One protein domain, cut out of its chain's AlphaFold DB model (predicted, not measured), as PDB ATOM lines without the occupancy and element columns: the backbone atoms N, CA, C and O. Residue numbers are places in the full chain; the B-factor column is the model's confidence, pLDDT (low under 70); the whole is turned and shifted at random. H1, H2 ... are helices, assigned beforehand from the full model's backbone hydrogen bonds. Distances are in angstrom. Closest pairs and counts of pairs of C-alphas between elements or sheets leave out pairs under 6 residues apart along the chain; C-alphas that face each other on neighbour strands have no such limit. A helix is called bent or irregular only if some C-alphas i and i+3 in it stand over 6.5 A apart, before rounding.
ATOM      1  N   ARG A 179     197.847 174.191 165.773       67.62
ATOM      2  CA  ARG A 179     198.659 172.973 165.543       67.62
ATOM      3  C   ARG A 179     198.680 172.461 164.090       67.62
ATOM      4  O   ARG A 179     199.255 171.414 163.840       67.62
ATOM      5  N   GLY A 180     198.044 173.158 163.145       65.69
ATOM      6  CA  GLY A 180     197.925 172.713 161.748       65.69
ATOM      7  C   GLY A 180     198.672 173.599 160.742       65.69
ATOM      8  O   GLY A 180     198.921 174.772 161.048       65.69
ATOM      9  N   PRO A 181     198.996 173.067 159.543       61.38
ATOM     10  CA  PRO A 181     199.499 173.868 158.433       61.38
ATOM     11  C   PRO A 181     198.435 174.895 158.042       61.38
ATOM     12  O   PRO A 181     197.265 174.563 157.846       61.38
ATOM     13  N   MET A 182     198.830 176.164 157.999       64.88
ATOM     14  CA  MET A 182     197.943 177.269 157.658       64.88
ATOM     15  C   MET A 182     198.262 177.786 156.266       64.88
ATOM     16  O   MET A 182     199.424 177.909 155.887       64.88
ATOM     17  N   ASP A 183     197.206 178.106 155.532       74.94
ATOM     18  CA  ASP A 183     197.300 178.611 154.174       74.94
ATOM     19  C   ASP A 183     197.761 180.078 154.171       74.94
ATOM     20  O   ASP A 183     197.106 180.966 154.738       74.94
ATOM     21  N   ARG A 184     198.920 180.318 153.549       75.50
ATOM     22  CA  ARG A 184     199.556 181.635 153.442       75.50
ATOM     23  C   ARG A 184     198.663 182.611 152.686       75.50
ATOM     24  O   ARG A 184     198.542 183.765 153.095       75.50
ATOM     25  N   GLU A 185     197.998 182.142 151.633       77.50
ATOM     26  CA  GLU A 185     197.122 182.967 150.796       77.50
ATOM     27  C   GLU A 185     195.907 183.447 151.590       77.50
ATOM     28  O   GLU A 185     195.553 184.629 151.565       77.50
ATOM     29  N   ARG A 186     195.329 182.554 152.400       79.12
ATOM     30  CA  ARG A 186     194.206 182.883 153.283       79.12
ATOM     31  C   ARG A 186     194.578 183.928 154.337       79.12
ATOM     32  O   ARG A 186     193.771 184.812 154.624       79.12
ATOM     33  N   TRP A 187     195.774 183.841 154.920       75.75
ATOM     34  CA  TRP A 187     196.245 184.827 155.898       75.75
ATOM     35  C   TRP A 187     196.481 186.202 155.268       75.75
ATOM     36  O   TRP A 187     196.019 187.211 155.804       75.75
ATOM     37  N   VAL A 188     197.139 186.236 154.105       77.38
ATOM     38  CA  VAL A 188     197.354 187.470 153.336       77.38
ATOM     39  C   VAL A 188     196.017 188.119 152.984       77.38
ATOM     40  O   VAL A 188     195.846 189.310 153.230       77.38
ATOM     41  N   GLY A 189     195.041 187.345 152.496       79.06
ATOM     42  CA  GLY A 189     193.705 187.849 152.169       79.06
ATOM     43  C   GLY A 189     192.976 188.458 153.371       79.06
ATOM     44  O   GLY A 189     192.463 189.570 153.280       79.06
ATOM     45  N   LEU A 190     192.990 187.780 154.526       76.38
ATOM     46  CA  LEU A 190     192.369 188.281 155.761       76.38
ATOM     47  C   LEU A 190     193.014 189.578 156.268       76.38
ATOM     48  O   LEU A 190     192.317 190.468 156.757       76.38
ATOM     49  N   MET A 191     194.338 189.689 156.189       74.00
ATOM     50  CA  MET A 191     195.046 190.880 156.655       74.00
ATOM     51  C   MET A 191     194.948 192.046 155.665       74.00
ATOM     52  O   MET A 191     194.819 193.187 156.105       74.00
ATOM     53  N   LEU A 192     194.940 191.785 154.352       76.25
ATOM     54  CA  LEU A 192     194.696 192.808 153.328       76.25
ATOM     55  C   LEU A 192     193.281 193.383 153.428       76.25
ATOM     56  O   LEU A 192     193.130 194.604 153.410       76.25
ATOM     57  N   ASP A 193     192.264 192.536 153.608       80.50
ATOM     58  CA  ASP A 193     190.885 192.983 153.850       80.50
ATOM     59  C   ASP A 193     190.809 193.890 155.088       80.50
ATOM     60  O   ASP A 193     190.246 194.986 155.064       80.50
ATOM     61  N   ARG A 194     191.498 193.505 156.168       72.88
ATOM     62  CA  ARG A 194     191.586 194.335 157.374       72.88
ATOM     63  C   ARG A 194     192.318 195.644 157.155       72.88
ATOM     64  O   ARG A 194     191.826 196.661 157.631       72.88
ATOM     65  N   LEU A 195     193.446 195.658 156.450       72.38
ATOM     66  CA  LEU A 195     194.135 196.901 156.098       72.38
ATOM     67  C   LEU A 195     193.210 197.817 155.284       72.38
ATOM     68  O   LEU A 195     193.101 199.001 155.604       72.38
ATOM     69  N   GLY A 196     192.452 197.254 154.338       72.31
ATOM     70  CA  GLY A 196     191.402 197.958 153.597       72.31
ATOM     71  C   GLY A 196     190.305 198.551 154.490       72.31
ATOM     72  O   GLY A 196     189.756 199.603 154.182       72.31
ATOM     73  N   LEU A 197     190.031 197.938 155.644       72.56
ATOM     74  CA  LEU A 197     189.084 198.433 156.650       72.56
ATOM     75  C   LEU A 197     189.700 199.402 157.685       72.56
ATOM     76  O   LEU A 197     188.954 200.174 158.300       72.56
ATOM     77  N   VAL A 198     191.016 199.347 157.924       69.06
ATOM     78  CA  VAL A 198     191.753 200.181 158.899       69.06
ATOM     79  C   VAL A 198     192.144 201.521 158.282       69.06
ATOM     80  O   VAL A 198     191.860 202.570 158.863       69.06
ATOM     81  N   VAL A 199     192.784 201.495 157.109       69.00
ATOM     82  CA  VAL A 199     193.428 202.665 156.491       69.00
ATOM     83  C   VAL A 199     192.439 203.813 156.245       69.00
ATOM     84  O   VAL A 199     192.723 204.928 156.691       69.00
ATOM     85  N   PRO A 200     191.237 203.586 155.671       67.31
ATOM     86  CA  PRO A 200     190.263 204.661 155.492       67.31
ATOM     87  C   PRO A 200     189.794 205.258 156.823       67.31
ATOM     88  O   PRO A 200     189.530 206.452 156.911       67.31
ATOM     89  N   ARG A 201     189.707 204.455 157.893       66.75
ATOM     90  CA  ARG A 201     189.249 204.918 159.214       66.75
ATOM     91  C   ARG A 201     190.319 205.705 159.968       66.75
ATOM     92  O   ARG A 201     189.974 206.647 160.681       66.75
ATOM     93  N   LEU A 202     191.593 205.346 159.801       65.44
ATOM     94  CA  LEU A 202     192.724 206.100 160.347       65.44
ATOM     95  C   LEU A 202     192.888 207.449 159.641       65.44
ATOM     96  O   LEU A 202     193.022 208.464 160.325       65.44
ATOM     97  N   ALA A 203     192.771 207.477 158.307       64.56
ATOM     98  CA  ALA A 203     192.827 208.710 157.517       64.56
ATOM     99  C   ALA A 203     191.779 209.745 157.969       64.56
ATOM    100  O   ALA A 203     192.053 210.940 158.029       64.56
ATOM    101  N   LEU A 204     190.592 209.284 158.373       63.12
ATOM    102  CA  LEU A 204     189.521 210.141 158.886       63.12
ATOM    103  C   LEU A 204     189.771 210.709 160.293       63.12
ATOM    104  O   LEU A 204     189.101 211.664 160.686       63.12
ATOM    105  N   CYS A 205     190.679 210.124 161.077       57.00
ATOM    106  CA  CYS A 205     190.919 210.536 162.462       57.00
ATOM    107  C   CYS A 205     191.956 211.645 162.610       57.00
ATOM    108  O   CYS A 205     192.048 212.203 163.706       57.00
ATOM    109  N   GLY A 206     192.789 211.891 161.591       55.31
ATOM    110  CA  GLY A 206     194.014 212.681 161.764       55.31
ATOM    111  C   GLY A 206     194.896 212.156 162.907       55.31
ATOM    112  O   GLY A 206     195.695 212.907 163.458       55.31
ATOM    113  N   ALA A 207     194.707 210.886 163.307       55.91
ATOM    114  CA  ALA A 207     195.697 210.172 164.100       55.91
ATOM    115  C   ALA A 207     196.994 210.174 163.296       55.91
ATOM    116  O   ALA A 207     196.942 210.382 162.085       55.91
ATOM    117  N   ASP A 208     198.131 209.952 163.943       62.53
ATOM    118  CA  ASP A 208     199.373 209.739 163.215       62.53
ATOM    119  C   ASP A 208     199.220 208.451 162.383       62.53
ATOM    120  O   ASP A 208     199.419 207.323 162.841       62.53
ATOM    121  N   VAL A 209     198.669 208.637 161.179       60.44
ATOM    122  CA  VAL A 209     198.279 207.583 160.244       60.44
ATOM    123  C   VAL A 209     199.519 206.775 159.924       60.44
ATOM    124  O   VAL A 209     199.418 205.571 159.745       60.44
ATOM    125  N   GLU A 210     200.677 207.427 159.920       61.53
ATOM    126  CA  GLU A 210     201.968 206.830 159.657       61.53
ATOM    127  C   GLU A 210     202.359 205.826 160.747       61.53
ATOM    128  O   GLU A 210     202.669 204.677 160.425       61.53
ATOM    129  N   THR A 211     202.242 206.177 162.035       67.00
ATOM    130  CA  THR A 211     202.552 205.230 163.120       67.00
ATOM    131  C   THR A 211     201.522 204.109 163.255       67.00
ATOM    132  O   THR A 211     201.913 202.953 163.435       67.00
ATOM    133  N   GLU A 212     200.219 204.381 163.138       67.75
ATOM    134  CA  GLU A 212     199.193 203.331 163.282       67.75
ATOM    135  C   GLU A 212     199.080 202.429 162.040       67.75
ATOM    136  O   GLU A 212     198.931 201.209 162.171       67.75
ATOM    137  N   ALA A 213     199.222 202.980 160.826       65.50
ATOM    138  CA  ALA A 213     199.345 202.166 159.615       65.50
ATOM    139  C   ALA A 213     200.646 201.356 159.654       65.50
ATOM    140  O   ALA A 213     200.612 200.154 159.385       65.50
ATOM    141  N   GLY A 214     201.756 201.968 160.082       70.19
ATOM    142  CA  GLY A 214     203.039 201.298 160.290       70.19
ATOM    143  C   GLY A 214     202.931 200.111 161.247       70.19
ATOM    144  O   GLY A 214     203.399 199.021 160.927       70.19
ATOM    145  N   ARG A 215     202.220 200.264 162.372       71.19
ATOM    146  CA  ARG A 215     201.936 199.159 163.306       71.19
ATOM    147  C   ARG A 215     201.090 198.056 162.683       71.19
ATOM    148  O   ARG A 215     201.378 196.879 162.891       71.19
ATOM    149  N   SER A 216     200.061 198.403 161.910       70.75
ATOM    150  CA  SER A 216     199.240 197.393 161.230       70.75
ATOM    151  C   SER A 216     200.014 196.636 160.143       70.75
ATOM    152  O   SER A 216     199.855 195.422 160.008       70.75
ATOM    153  N   LEU A 217     200.913 197.319 159.428       74.62
ATOM    154  CA  LEU A 217     201.807 196.713 158.445       74.62
ATOM    155  C   LEU A 217     202.865 195.829 159.120       74.62
ATOM    156  O   LEU A 217     203.132 194.725 158.652       74.62
ATOM    157  N   ALA A 218     203.412 196.264 160.259       77.19
ATOM    158  CA  ALA A 218     204.312 195.451 161.070       77.19
ATOM    159  C   ALA A 218     203.612 194.175 161.563       77.19
ATOM    160  O   ALA A 218     204.199 193.099 161.503       77.19
ATOM    161  N   ALA A 219     202.346 194.255 161.987       77.69
ATOM    162  CA  ALA A 219     201.561 193.083 162.381       77.69
ATOM    163  C   ALA A 219     201.322 192.104 161.214       77.69
ATOM    164  O   ALA A 219     201.414 190.891 161.410       77.69
ATOM    165  N   LEU A 220     201.070 192.609 159.998       79.50
ATOM    166  CA  LEU A 220     201.011 191.781 158.788       79.50
ATOM    167  C   LEU A 220     202.346 191.059 158.555       79.50
ATOM    168  O   LEU A 220     202.350 189.840 158.375       79.50
ATOM    169  N   GLN A 221     203.458 191.801 158.588       81.81
ATOM    170  CA  GLN A 221     204.801 191.257 158.392       81.81
ATOM    171  C   GLN A 221     205.112 190.171 159.433       81.81
ATOM    172  O   GLN A 221     205.472 189.059 159.060       81.81
ATOM    173  N   MET A 222     204.850 190.439 160.717       85.50
ATOM    174  CA  MET A 222     205.019 189.466 161.803       85.50
ATOM    175  C   MET A 222     204.195 188.192 161.591       85.50
ATOM    176  O   MET A 222     204.652 187.102 161.926       85.50
ATOM    177  N   GLY A 223     202.990 188.302 161.028       84.44
ATOM    178  CA  GLY A 223     202.165 187.139 160.704       84.44
ATOM    179  C   GLY A 223     202.735 186.287 159.571       84.44
ATOM    180  O   GLY A 223     202.682 185.061 159.652       84.44
ATOM    181  N   LEU A 224     203.310 186.919 158.543       82.69
ATOM    182  CA  LEU A 224     203.994 186.218 157.452       82.69
ATOM    183  C   LEU A 224     205.259 185.519 157.944       82.69
ATOM    184  O   LEU A 224     205.432 184.330 157.684       82.69
ATOM    185  N   ASP A 225     206.080 186.222 158.720       87.19
ATOM    186  CA  ASP A 225     207.304 185.662 159.289       87.19
ATOM    187  C   ASP A 225     206.984 184.477 160.221       87.19
ATOM    188  O   ASP A 225     207.656 183.447 160.196       87.19
ATOM    189  N   LEU A 226     205.904 184.568 161.006       86.75
ATOM    190  CA  LEU A 226     205.442 183.477 161.865       86.75
ATOM    191  C   LEU A 226     204.946 182.258 161.067       86.75
ATOM    192  O   LEU A 226     205.194 181.121 161.476       86.75
ATOM    193  N   LEU A 227     204.256 182.461 159.941       85.88
ATOM    194  CA  LEU A 227     203.842 181.370 159.050       85.88
ATOM    195  C   LEU A 227     205.048 180.676 158.410       85.88
ATOM    196  O   LEU A 227     205.113 179.444 158.392       85.88
ATOM    197  N   ASP A 228     206.016 181.458 157.940       83.12
ATOM    198  CA  ASP A 228     207.254 180.952 157.355       83.12
ATOM    199  C   ASP A 228     208.059 180.163 158.408       83.12
ATOM    200  O   ASP A 228     208.538 179.063 158.123       83.12
ATOM    201  N   LEU A 229     208.102 180.632 159.663       83.81
ATOM    202  CA  LEU A 229     208.726 179.910 160.777       83.81
ATOM    203  C   LEU A 229     208.020 178.577 161.066       83.81
ATOM    204  O   LEU A 229     208.670 177.535 161.164       83.81
ATOM    205  N   LYS A 230     206.685 178.583 161.150       83.81
ATOM    206  CA  LYS A 230     205.882 177.385 161.444       83.81
ATOM    207  C   LYS A 230     205.928 176.337 160.338       83.81
ATOM    208  O   LYS A 230     206.041 175.153 160.639       83.81
ATOM    209  N   SER A 231     205.856 176.751 159.073       79.75
ATOM    210  CA  SER A 231     206.005 175.827 157.939       79.75
ATOM    211  C   SER A 231     207.383 175.165 157.943       79.75
ATOM    212  O   SER A 231     207.526 173.994 157.602       79.75
ATOM    213  N   SER A 232     208.398 175.894 158.409       77.19
ATOM    214  CA  SER A 232     209.746 175.374 158.525       77.19
ATOM    215  C   SER A 232     209.924 174.371 159.664       77.19
ATOM    216  O   SER A 232     210.688 173.422 159.498       77.19
ATOM    217  N   VAL A 233     209.230 174.560 160.791       77.88
ATOM    218  CA  VAL A 233     209.167 173.581 161.893       77.88
ATOM    219  C   VAL A 233     208.422 172.324 161.446       77.88
ATOM    220  O   VAL A 233     208.920 171.230 161.643       77.88
ATOM    221  N   ALA A 234     207.282 172.453 160.761       74.50
ATOM    222  CA  ALA A 234     206.496 171.295 160.319       74.50
ATOM    223  C   ALA A 234     207.246 170.363 159.345       74.50
ATOM    224  O   ALA A 234     206.960 169.170 159.286       74.50
ATOM    225  N   ASN A 235     208.201 170.903 158.583       69.56
ATOM    226  CA  ASN A 235     208.979 170.158 157.591       69.56
ATOM    227  C   ASN A 235     210.299 169.580 158.139       69.56
ATOM    228  O   ASN A 235     211.031 168.937 157.386       69.56
ATOM    229  N   ALA A 236     210.633 169.810 159.413       66.94
ATOM    230  CA  ALA A 236     211.856 169.320 160.044       66.94
ATOM    231  C   ALA A 236     211.528 168.616 161.365       66.94
ATOM    232  O   ALA A 236     210.708 169.088 162.136       66.94
ATOM    233  N   ASN A 237     212.169 167.480 161.636       64.38
ATOM    234  CA  ASN A 237     211.887 166.672 162.828       64.38
ATOM    235  C   ASN A 237     213.117 166.568 163.747       64.38
ATOM    236  O   ASN A 237     213.457 165.496 164.239       64.38
ATOM    237  N   ASP A 238     213.854 167.670 163.886       70.88
ATOM    238  CA  ASP A 238     215.130 167.748 164.599       70.88
ATOM    239  C   ASP A 238     215.015 168.483 165.949       70.88
ATOM    240  O   ASP A 238     214.072 169.229 166.195       70.88
ATOM    241  N   GLN A 239     216.028 168.337 166.813       70.25
ATOM    242  CA  GLN A 239     216.144 169.027 168.116       70.25
ATOM    243  C   GLN A 239     215.961 170.560 168.026       70.25
ATOM    244  O   GLN A 239     215.635 171.228 169.007       70.25
ATOM    245  N   ARG A 240     216.193 171.139 166.844       70.12
ATOM    246  CA  ARG A 240     216.034 172.573 166.561       70.12
ATOM    247  C   ARG A 240     214.572 172.968 166.392       70.12
ATOM    248  O   ARG A 240     214.194 174.081 166.746       70.12
ATOM    249  N   SER A 241     213.749 172.054 165.894       73.81
ATOM    250  CA  SER A 241     212.309 172.249 165.767       73.81
ATOM    251  C   SER A 241     211.652 172.391 167.148       73.81
ATOM    252  O   SER A 241     210.832 173.286 167.325       73.81
ATOM    253  N   GLU A 242     212.127 171.667 168.171       78.19
ATOM    254  CA  GLU A 242     211.679 171.842 169.568       78.19
ATOM    255  C   GLU A 242     212.016 173.232 170.148       78.19
ATOM    256  O   GLU A 242     211.194 173.852 170.828       78.19
ATOM    257  N   ARG A 243     213.214 173.770 169.864       80.12
ATOM    258  CA  ARG A 243     213.600 175.126 170.309       80.12
ATOM    259  C   ARG A 243     212.753 176.207 169.639       80.12
ATOM    260  O   ARG A 243     212.291 177.138 170.306       80.12
ATOM    261  N   LEU A 244     212.501 176.056 168.339       80.19
ATOM    262  CA  LEU A 244     211.632 176.942 167.566       80.19
ATOM    263  C   LEU A 244     210.177 176.892 168.045       80.19
ATOM    264  O   LEU A 244     209.534 177.938 168.135       80.19
ATOM    265  N   GLU A 245     209.660 175.719 168.417       83.81
ATOM    266  CA  GLU A 245     208.351 175.603 169.066       83.81
ATOM    267  C   GLU A 245     208.306 176.379 170.389       83.81
ATOM    268  O   GLU A 245     207.358 177.133 170.633       83.81
ATOM    269  N   GLY A 246     209.362 176.286 171.204       85.25
ATOM    270  CA  GLY A 246     209.519 177.095 172.414       85.25
ATOM    271  C   GLY A 246     209.501 178.605 172.135       85.25
ATOM    272  O   GLY A 246     208.838 179.362 172.851       85.25
ATOM    273  N   LEU A 247     210.167 179.055 171.066       87.38
ATOM    274  CA  LEU A 247     210.137 180.453 170.626       87.38
ATOM    275  C   LEU A 247     208.733 180.884 170.169       87.38
ATOM    276  O   LEU A 247     208.269 181.955 170.560       87.38
ATOM    277  N   ILE A 248     208.029 180.049 169.399       87.69
ATOM    278  CA  ILE A 248     206.655 180.317 168.942       87.69
ATOM    279  C   ILE A 248     205.701 180.489 170.135       87.69
ATOM    280  O   ILE A 248     204.829 181.362 170.112       87.69
ATOM    281  N   VAL A 249     205.885 179.718 171.213       88.44
ATOM    282  CA  VAL A 249     205.115 179.889 172.455       88.44
ATOM    283  C   VAL A 249     205.402 181.243 173.110       88.44
ATOM    284  O   VAL A 249     204.456 181.944 173.481       88.44
ATOM    285  N   LYS A 250     206.674 181.659 173.209       88.12
ATOM    286  CA  LYS A 250     207.034 182.988 173.739       88.12
ATOM    287  C   LYS A 250     206.441 184.120 172.888       88.12
ATOM    288  O   LYS A 250     205.884 185.065 173.442       88.12
ATOM    289  N   LEU A 251     206.473 183.990 171.559       88.62
ATOM    290  CA  LEU A 251     205.839 184.933 170.628       88.62
ATOM    291  C   LEU A 251     204.317 184.998 170.824       88.62
ATOM    292  O   LEU A 251     203.751 186.087 170.870       88.62
ATOM    293  N   SER A 252     203.645 183.857 171.017       89.38
ATOM    294  CA  SER A 252     202.203 183.823 171.307       89.38
ATOM    295  C   SER A 252     201.854 184.619 172.569       89.38
ATOM    296  O   SER A 252     200.879 185.374 172.574       89.38
ATOM    297  N   ASN A 253     202.664 184.495 173.626       88.94
ATOM    298  CA  ASN A 253     202.474 185.248 174.866       88.94
ATOM    299  C   ASN A 253     202.700 186.751 174.655       88.94
ATOM    300  O   ASN A 253     201.869 187.549 175.086       88.94
ATOM    301  N   ALA A 254     203.743 187.128 173.909       87.25
ATOM    302  CA  ALA A 254     203.995 188.518 173.540       87.25
ATOM    303  C   ALA A 254     202.826 189.127 172.743       87.25
ATOM    304  O   ALA A 254     202.346 190.213 173.060       87.25
ATOM    305  N   PHE A 255     202.275 188.406 171.763       88.56
ATOM    306  CA  PHE A 255     201.108 188.873 171.010       88.56
ATOM    307  C   PHE A 255     199.855 189.008 171.882       88.56
ATOM    308  O   PHE A 255     199.088 189.953 171.707       88.56
ATOM    309  N   ARG A 256     199.652 188.126 172.872       87.69
ATOM    310  CA  ARG A 256     198.572 188.290 173.866       87.69
ATOM    311  C   ARG A 256     198.778 189.516 174.749       87.69
ATOM    312  O   ARG A 256     197.795 190.175 175.086       87.69
ATOM    313  N   TRP A 257     200.024 189.821 175.100       87.81
ATOM    314  CA  TRP A 257     200.376 191.026 175.844       87.81
ATOM    315  C   TRP A 257     200.043 192.290 175.045       87.81
ATOM    316  O   TRP A 257     199.358 193.168 175.554       87.81
ATOM    317  N   PHE A 258     200.392 192.356 173.762       84.88
ATOM    318  CA  PHE A 258     199.973 193.477 172.909       84.88
ATOM    319  C   PHE A 258     198.450 193.519 172.704       84.88
ATOM    320  O   PHE A 258     197.831 194.587 172.709       84.88
ATOM    321  N   ALA A 259     197.799 192.356 172.627       84.69
ATOM    322  CA  ALA A 259     196.345 192.250 172.558       84.69
ATOM    323  C   ALA A 259     195.617 192.719 173.833       84.69
ATOM    324  O   ALA A 259     194.395 192.882 173.798       84.69
ATOM    325  N   SER A 260     196.292 192.943 174.963       84.19
ATOM    326  CA  SER A 260     195.664 193.570 176.135       84.19
ATOM    327  C   SER A 260     195.599 195.102 176.011       84.19
ATOM    328  O   SER A 260     194.811 195.737 176.713       84.19
ATOM    329  N   GLY A 261     196.329 195.686 175.052       78.50
ATOM    330  CA  GLY A 261     196.426 197.127 174.821       78.50
ATOM    331  C   GLY A 261     197.747 197.750 175.275       78.50
ATOM    332  O   GLY A 261     197.861 198.975 175.225       78.50
ATOM    333  N   ASN A 262     198.715 196.934 175.699       84.25
ATOM    334  CA  ASN A 262     200.068 197.376 176.016       84.25
ATOM    335  C   ASN A 262     200.854 197.690 174.734       84.25
ATOM    336  O   ASN A 262     200.656 197.038 173.710       84.25
ATOM    337  N   ILE A 263     201.724 198.700 174.790       74.62
ATOM    338  CA  ILE A 263     202.529 199.156 173.642       74.62
ATOM    339  C   ILE A 263     203.894 198.460 173.622       74.62
ATOM    340  O   ILE A 263     204.405 198.151 172.551       74.62
ATOM    341  N   GLU A 264     204.447 198.166 174.797       82.50
ATOM    342  CA  GLU A 264     205.774 197.581 174.978       82.50
ATOM    343  C   GLU A 264     205.698 196.338 175.870       82.50
ATOM    344  O   GLU A 264     204.823 196.222 176.737       82.50
ATOM    345  N   LEU A 265     206.609 195.395 175.634       84.56
ATOM    346  CA  LEU A 265     206.813 194.221 176.482       84.56
ATOM    347  C   LEU A 265     207.515 194.622 177.790       84.56
ATOM    348  O   LEU A 265     208.316 195.558 177.781       84.56
ATOM    349  N   PRO A 266     207.288 193.895 178.901       87.19
ATOM    350  CA  PRO A 266     208.096 194.053 180.105       87.19
ATOM    351  C   PRO A 266     209.594 193.894 179.776       87.19
ATOM    352  O   PRO A 266     209.926 193.002 178.990       87.19
ATOM    353  N   PRO A 267     210.506 194.693 180.364       84.94
ATOM    354  CA  PRO A 267     211.922 194.702 179.978       84.94
ATOM    355  C   PRO A 267     212.587 193.321 180.039       84.94
ATOM    356  O   PRO A 267     213.324 192.947 179.128       84.94
ATOM    357  N   GLU A 268     212.274 192.534 181.071       85.12
ATOM    358  CA  GLU A 268     212.809 191.180 181.250       85.12
ATOM    359  C   GLU A 268     212.312 190.210 180.169       85.12
ATOM    360  O   GLU A 268     213.098 189.466 179.583       85.12
ATOM    361  N   GLU A 269     211.015 190.249 179.842       84.56
ATOM    362  CA  GLU A 269     210.424 189.410 178.795       84.56
ATOM    363  C   GLU A 269     210.907 189.823 177.400       84.56
ATOM    364  O   GLU A 269     211.205 188.963 176.566       84.56
ATOM    365  N   ALA A 270     211.034 191.130 177.159       84.81
ATOM    366  CA  ALA A 270     211.587 191.699 175.937       84.81
ATOM    367  C   ALA A 270     213.029 191.226 175.716       84.81
ATOM    368  O   ALA A 270     213.368 190.741 174.634       84.81
ATOM    369  N   GLN A 271     213.867 191.304 176.755       85.19
ATOM    370  CA  GLN A 271     215.255 190.861 176.697       85.19
ATOM    371  C   GLN A 271     215.359 189.343 176.520       85.19
ATOM    372  O   GLN A 271     216.131 188.884 175.681       85.19
ATOM    373  N   ALA A 272     214.551 188.557 177.236       86.25
ATOM    374  CA  ALA A 272     214.535 187.102 177.109       86.25
ATOM    375  C   ALA A 272     214.075 186.637 175.717       86.25
ATOM    376  O   ALA A 272     214.656 185.710 175.142       86.25
ATOM    377  N   LEU A 273     213.040 187.273 175.154       87.06
ATOM    378  CA  LEU A 273     212.548 186.979 173.808       87.06
ATOM    379  C   LEU A 273     213.589 187.359 172.752       87.06
ATOM    380  O   LEU A 273     213.899 186.544 171.885       87.06
ATOM    381  N   ARG A 274     214.183 188.552 172.867       87.81
ATOM    382  CA  ARG A 274     215.246 189.012 171.968       87.81
ATOM    383  C   ARG A 274     216.474 188.105 172.017       87.81
ATOM    384  O   ARG A 274     216.943 187.695 170.965       87.81
ATOM    385  N   ALA A 275     216.954 187.745 173.207       85.69
ATOM    386  CA  ALA A 275     218.090 186.838 173.362       85.69
ATOM    387  C   ALA A 275     217.806 185.462 172.739       85.69
ATOM    388  O   ALA A 275     218.683 184.882 172.105       85.69
ATOM    389  N   THR A 276     216.565 184.966 172.853       86.31
ATOM    390  CA  THR A 276     216.158 183.710 172.199       86.31
ATOM    391  C   THR A 276     216.235 183.841 170.671       86.31
ATOM    392  O   THR A 276     216.806 182.973 170.021       86.31
ATOM    393  N   ILE A 277     215.723 184.937 170.095       85.81
ATOM    394  CA  ILE A 277     215.781 185.192 168.642       85.81
ATOM    395  C   ILE A 277     217.231 185.352 168.155       85.81
ATOM    396  O   ILE A 277     217.595 184.769 167.136       85.81
ATOM    397  N   ASP A 278     218.059 186.111 168.878       85.44
ATOM    398  CA  ASP A 278     219.463 186.361 168.525       85.44
ATOM    399  C   ASP A 278     220.303 185.064 168.602       85.44
ATOM    400  O   ASP A 278     221.124 184.814 167.717       85.44
ATOM    401  N   THR A 279     220.041 184.194 169.588       83.88
ATOM    402  CA  THR A 279     220.682 182.867 169.701       83.88
ATOM    403  C   THR A 279     220.345 181.983 168.501       83.88
ATOM    404  O   THR A 279     221.246 181.431 167.869       83.88
ATOM    405  N   GLU A 280     219.062 181.890 168.141       81.88
ATOM    406  CA  GLU A 280     218.626 181.106 166.981       81.88
ATOM    407  C   GLU A 280     219.242 181.660 165.685       81.88
ATOM    408  O   GLU A 280     219.797 180.902 164.891       81.88
ATOM    409  N   LEU A 281     219.237 182.986 165.488       81.12
ATOM    410  CA  LEU A 281     219.865 183.629 164.325       81.12
ATOM    411  C   LEU A 281     221.358 183.276 164.183       81.12
ATOM    412  O   LEU A 281     221.812 183.031 163.062       81.12
ATOM    413  N   GLY A 282     222.103 183.214 165.292       74.56
ATOM    414  CA  GLY A 282     223.532 182.883 165.291       74.56
ATOM    415  C   GLY A 282     223.833 181.439 164.893       74.56
ATOM    416  O   GLY A 282     224.841 181.175 164.230       74.56
ATOM    417  N   GLU A 283     222.942 180.504 165.221       71.94
ATOM    418  CA  GLU A 283     223.082 179.100 164.827       71.94
ATOM    419  C   GLU A 283     222.811 178.886 163.320       71.94
ATOM    420  O   GLU A 283     223.470 178.048 162.695       71.94
ATOM    421  N   TYR A 284     221.928 179.685 162.698       66.06
ATOM    422  CA  TYR A 284     221.622 179.629 161.251       66.06
ATOM    423  C   TYR A 284     222.632 180.359 160.351       66.06
ATOM    424  O   TYR A 284     222.619 180.177 159.133       66.06
ATOM    425  N   CYS A 285     223.534 181.173 160.905       57.59
ATOM    426  CA  CYS A 285     224.595 181.820 160.122       57.59
ATOM    427  C   CYS A 285     225.638 180.837 159.570       57.59
ATOM    428  O   CYS A 285     226.433 181.221 158.717       57.59
ATOM    429  N   ARG A 286     225.650 179.581 160.035       58.19
ATOM    430  CA  ARG A 286     226.746 178.658 159.737       58.19
ATOM    431  C   ARG A 286     226.546 177.838 158.448       58.19
ATOM    432  O   ARG A 286     227.559 177.437 157.885       58.19
ATOM    433  N   TRP A 287     225.325 177.537 157.972       52.44
ATOM    434  CA  TRP A 287     225.107 176.520 156.910       52.44
ATOM    435  C   TRP A 287     224.067 176.944 155.832       52.44
ATOM    436  O   TRP A 287     222.977 177.414 156.148       52.44
ATOM    437  N   ASP A 288     224.386 176.758 154.539       51.38
ATOM    438  CA  ASP A 288     223.617 177.257 153.378       51.38
ATOM    439  C   ASP A 288     222.655 176.209 152.779       51.38
ATOM    440  O   ASP A 288     223.005 175.448 151.880       51.38
ATOM    441  N   ALA A 289     221.410 176.175 153.258       63.59
ATOM    442  CA  ALA A 289     220.311 175.467 152.596       63.59
ATOM    443  C   ALA A 289     219.085 176.386 152.475       63.59
ATOM    444  O   ALA A 289     218.835 177.219 153.346       63.59
ATOM    445  N   ALA A 290     218.282 176.219 151.419       63.41
ATOM    446  CA  ALA A 290     217.116 177.066 151.131       63.41
ATOM    447  C   ALA A 290     216.127 177.182 152.313       63.41
ATOM    448  O   ALA A 290     215.624 178.268 152.590       63.41
ATOM    449  N   ILE A 291     215.922 176.098 153.072       62.16
ATOM    450  CA  ILE A 291     215.077 176.076 154.283       62.16
ATOM    451  C   ILE A 291     215.652 176.985 155.387       62.16
ATOM    452  O   ILE A 291     214.897 177.672 156.075       62.16
ATOM    453  N   GLN A 292     216.981 177.054 155.529       69.31
ATOM    454  CA  GLN A 292     217.635 177.934 156.505       69.31
ATOM    455  C   GLN A 292     217.537 179.412 156.110       69.31
ATOM    456  O   GLN A 292     217.419 180.270 156.984       69.31
ATOM    457  N   ARG A 293     217.498 179.722 154.805       72.62
ATOM    458  CA  ARG A 293     217.278 181.097 154.326       72.62
ATOM    459  C   ARG A 293     215.892 181.606 154.725       72.62
ATOM    460  O   ARG A 293     215.804 182.706 155.257       72.62
ATOM    461  N   THR A 294     214.840 180.802 154.557       75.75
ATOM    462  CA  THR A 294     213.474 181.173 154.976       75.75
ATOM    463  C   THR A 294     213.378 181.388 156.489       75.75
ATOM    464  O   THR A 294     212.860 182.416 156.921       75.75
ATOM    465  N   ARG A 295     213.955 180.484 157.301       78.62
ATOM    466  CA  ARG A 295     214.002 180.638 158.772       78.62
ATOM    467  C   ARG A 295     214.720 181.916 159.192       78.62
ATOM    468  O   ARG A 295     214.213 182.664 160.019       78.62
ATOM    469  N   ARG A 296     215.885 182.188 158.598       81.25
ATOM    470  CA  ARG A 296     216.676 183.383 158.903       81.25
ATOM    471  C   ARG A 296     215.920 184.660 158.546       81.25
ATOM    472  O   ARG A 296     215.880 185.573 159.361       81.25
ATOM    473  N   THR A 297     215.298 184.721 157.370       83.50
ATOM    474  CA  THR A 297     214.517 185.894 156.948       83.50
ATOM    475  C   THR A 297     213.339 186.146 157.889       83.50
ATOM    476  O   THR A 297     213.160 187.280 158.323       83.50
ATOM    477  N   ALA A 298     212.613 185.095 158.284       85.00
ATOM    478  CA  ALA A 298     211.519 185.194 159.248       85.00
ATOM    479  C   ALA A 298     211.989 185.690 160.629       85.00
ATOM    480  O   ALA A 298     211.387 186.589 161.213       85.00
ATOM    481  N   LEU A 299     213.098 185.154 161.151       85.56
ATOM    482  CA  LEU A 299     213.657 185.583 162.437       85.56
ATOM    483  C   LEU A 299     214.157 187.037 162.400       85.56
ATOM    484  O   LEU A 299     213.931 187.784 163.352       85.56
ATOM    485  N   VAL A 300     214.786 187.467 161.300       86.31
ATOM    486  CA  VAL A 300     215.196 188.869 161.099       86.31
ATOM    487  C   VAL A 300     213.977 189.793 161.024       86.31
ATOM    488  O   VAL A 300     213.986 190.860 161.642       86.31
ATOM    489  N   GLY A 301     212.928 189.384 160.304       85.56
ATOM    490  CA  GLY A 301     211.673 190.126 160.191       85.56
ATOM    491  C   GLY A 301     210.988 190.316 161.546       85.56
ATOM    492  O   GLY A 301     210.747 191.454 161.958       85.56
ATOM    493  N   LEU A 302     210.818 189.228 162.309       86.94
ATOM    494  CA  LEU A 302     210.267 189.257 163.669       86.94
ATOM    495  C   LEU A 302     211.093 190.140 164.603       86.94
ATOM    496  O   LEU A 302     210.530 190.945 165.344       86.94
ATOM    497  N   ARG A 303     212.425 190.031 164.551       87.44
ATOM    498  CA  ARG A 303     213.319 190.849 165.373       87.44
ATOM    499  C   ARG A 303     213.146 192.336 165.087       87.44
ATOM    500  O   ARG A 303     213.034 193.123 166.020       87.44
ATOM    501  N   ARG A 304     213.134 192.722 163.810       84.88
ATOM    502  CA  ARG A 304     213.006 194.124 163.390       84.88
ATOM    503  C   ARG A 304     211.623 194.689 163.710       84.88
ATOM    504  O   ARG A 304     211.521 195.859 164.060       84.88
ATOM    505  N   ALA A 305     210.575 193.878 163.586       83.62
ATOM    506  CA  ALA A 305     209.211 194.305 163.866       83.62
ATOM    507  C   ALA A 305     208.926 194.448 165.372       83.62
ATOM    508  O   ALA A 305     208.225 195.376 165.767       83.62
ATOM    509  N   LEU A 306     209.470 193.555 166.208       82.94
ATOM    510  CA  LEU A 306     209.287 193.584 167.666       82.94
ATOM    511  C   LEU A 306     210.258 194.532 168.380       82.94
ATOM    512  O   LEU A 306     209.911 195.085 169.419       82.94
ATOM    513  N   PHE A 307     211.465 194.707 167.839       85.56
ATOM    514  CA  PHE A 307     212.538 195.488 168.456       85.56
ATOM    515  C   PHE A 307     213.193 196.428 167.428       85.56
ATOM    516  O   PHE A 307     214.348 196.213 167.048       85.56
TER     517      PHE A 307
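Overview. This is residues 179 to 307 of the 319 residues of an uncharacterized protein of Bradyrhizobium sp. AT1 (UniProt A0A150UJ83). Four helices, H2, H3, H4 and H5, form an up-and-down bundle, each running against the one before it, and H1 packs along H2 on the side away from the other three. H2, the longest helix and the hub, is nearest to the middle; the ring of four is loose where H3 meets H2 and H4 with a part of its length alone, and residues 258 to 263 stick out. The printed part has 129 residues with five named helices, in the order H1 to H5, and no named strand; the class is all helix. The whole is compact, with a radius of gyration of the C-alphas of 15.9 A and spans of 49 by 35 by 26 A.

Arrangement. H2, residues 209 to 234, touches three helices. With H5, residues 290 to 306, it runs opposite ways at a shallow tilt of 32 degrees, only just short of steep; their closest C-alphas, of Asp 225 and Ala 298, are 4.2 A apart. H1, residues 184 to 203, touches H2 in a hairpin at a shallow tilt of 10 degrees, with the C-alphas of Leu 202 and Val 209 closest at 5.8 A. H3, residues 239 to 258, forms a hairpin with H2 at 26 degrees; residues 226 to 233 of H2 alone touch it, and the closest C-alphas, of Val 233 and Ser 241, are 5.2 A apart. H4, residues 267 to 284, forms a hairpin with H3 at 32 degrees, touching it with residues 273 to 277 alone; the C-alphas of Lys 250 and Leu 273 are closest, at 6.8 A. H4 and H5 are a hairpin at 21 degrees, closest at the C-alphas of Leu 281 and Arg 296, 6.3 A. H1 is apart from H3, H4 and H5, H2 is apart from H4, and H3 is apart from H5. Every O i to N i+4 pair is within hydrogen-bond range in H2, H4 and H5; the counts are 14 of 16 in H1 and 15 of 16 in H3.

Along the chain. H2 is 37.2 A from first to last C-alpha, from (198.279, 207.583, 160.244) to (206.496, 171.295, 160.319). H3 measures 29.7 A, H1 28.2 A, H4 25.9 A and H5 24.6 A. H1 begins at C-alpha 184, (199.556, 181.635, 153.442), and H5 ends at C-alpha 306, (209.287, 193.584, 167.666). H1 is neither bent nor irregular, but only just: C-alphas 197 and 200 are 6.4 A apart.

Size, cuts and confidence. The two C-alphas farthest apart, of Leu 204 and Asp 238, are 49.9 A apart. The printed part has no cut. The links H1 to H2, H2 to H3 and H4 to H5 are tight, the link H3 to H4 is short with 8 residues, and no link is long. Residues 258 to 263, of which 258 belongs to H3, stand free. The mean pLDDT of the printed part is 76.8; it is under 70 at residues 179 to 182, 198 to 213, 235 to 237 and 284 to 292.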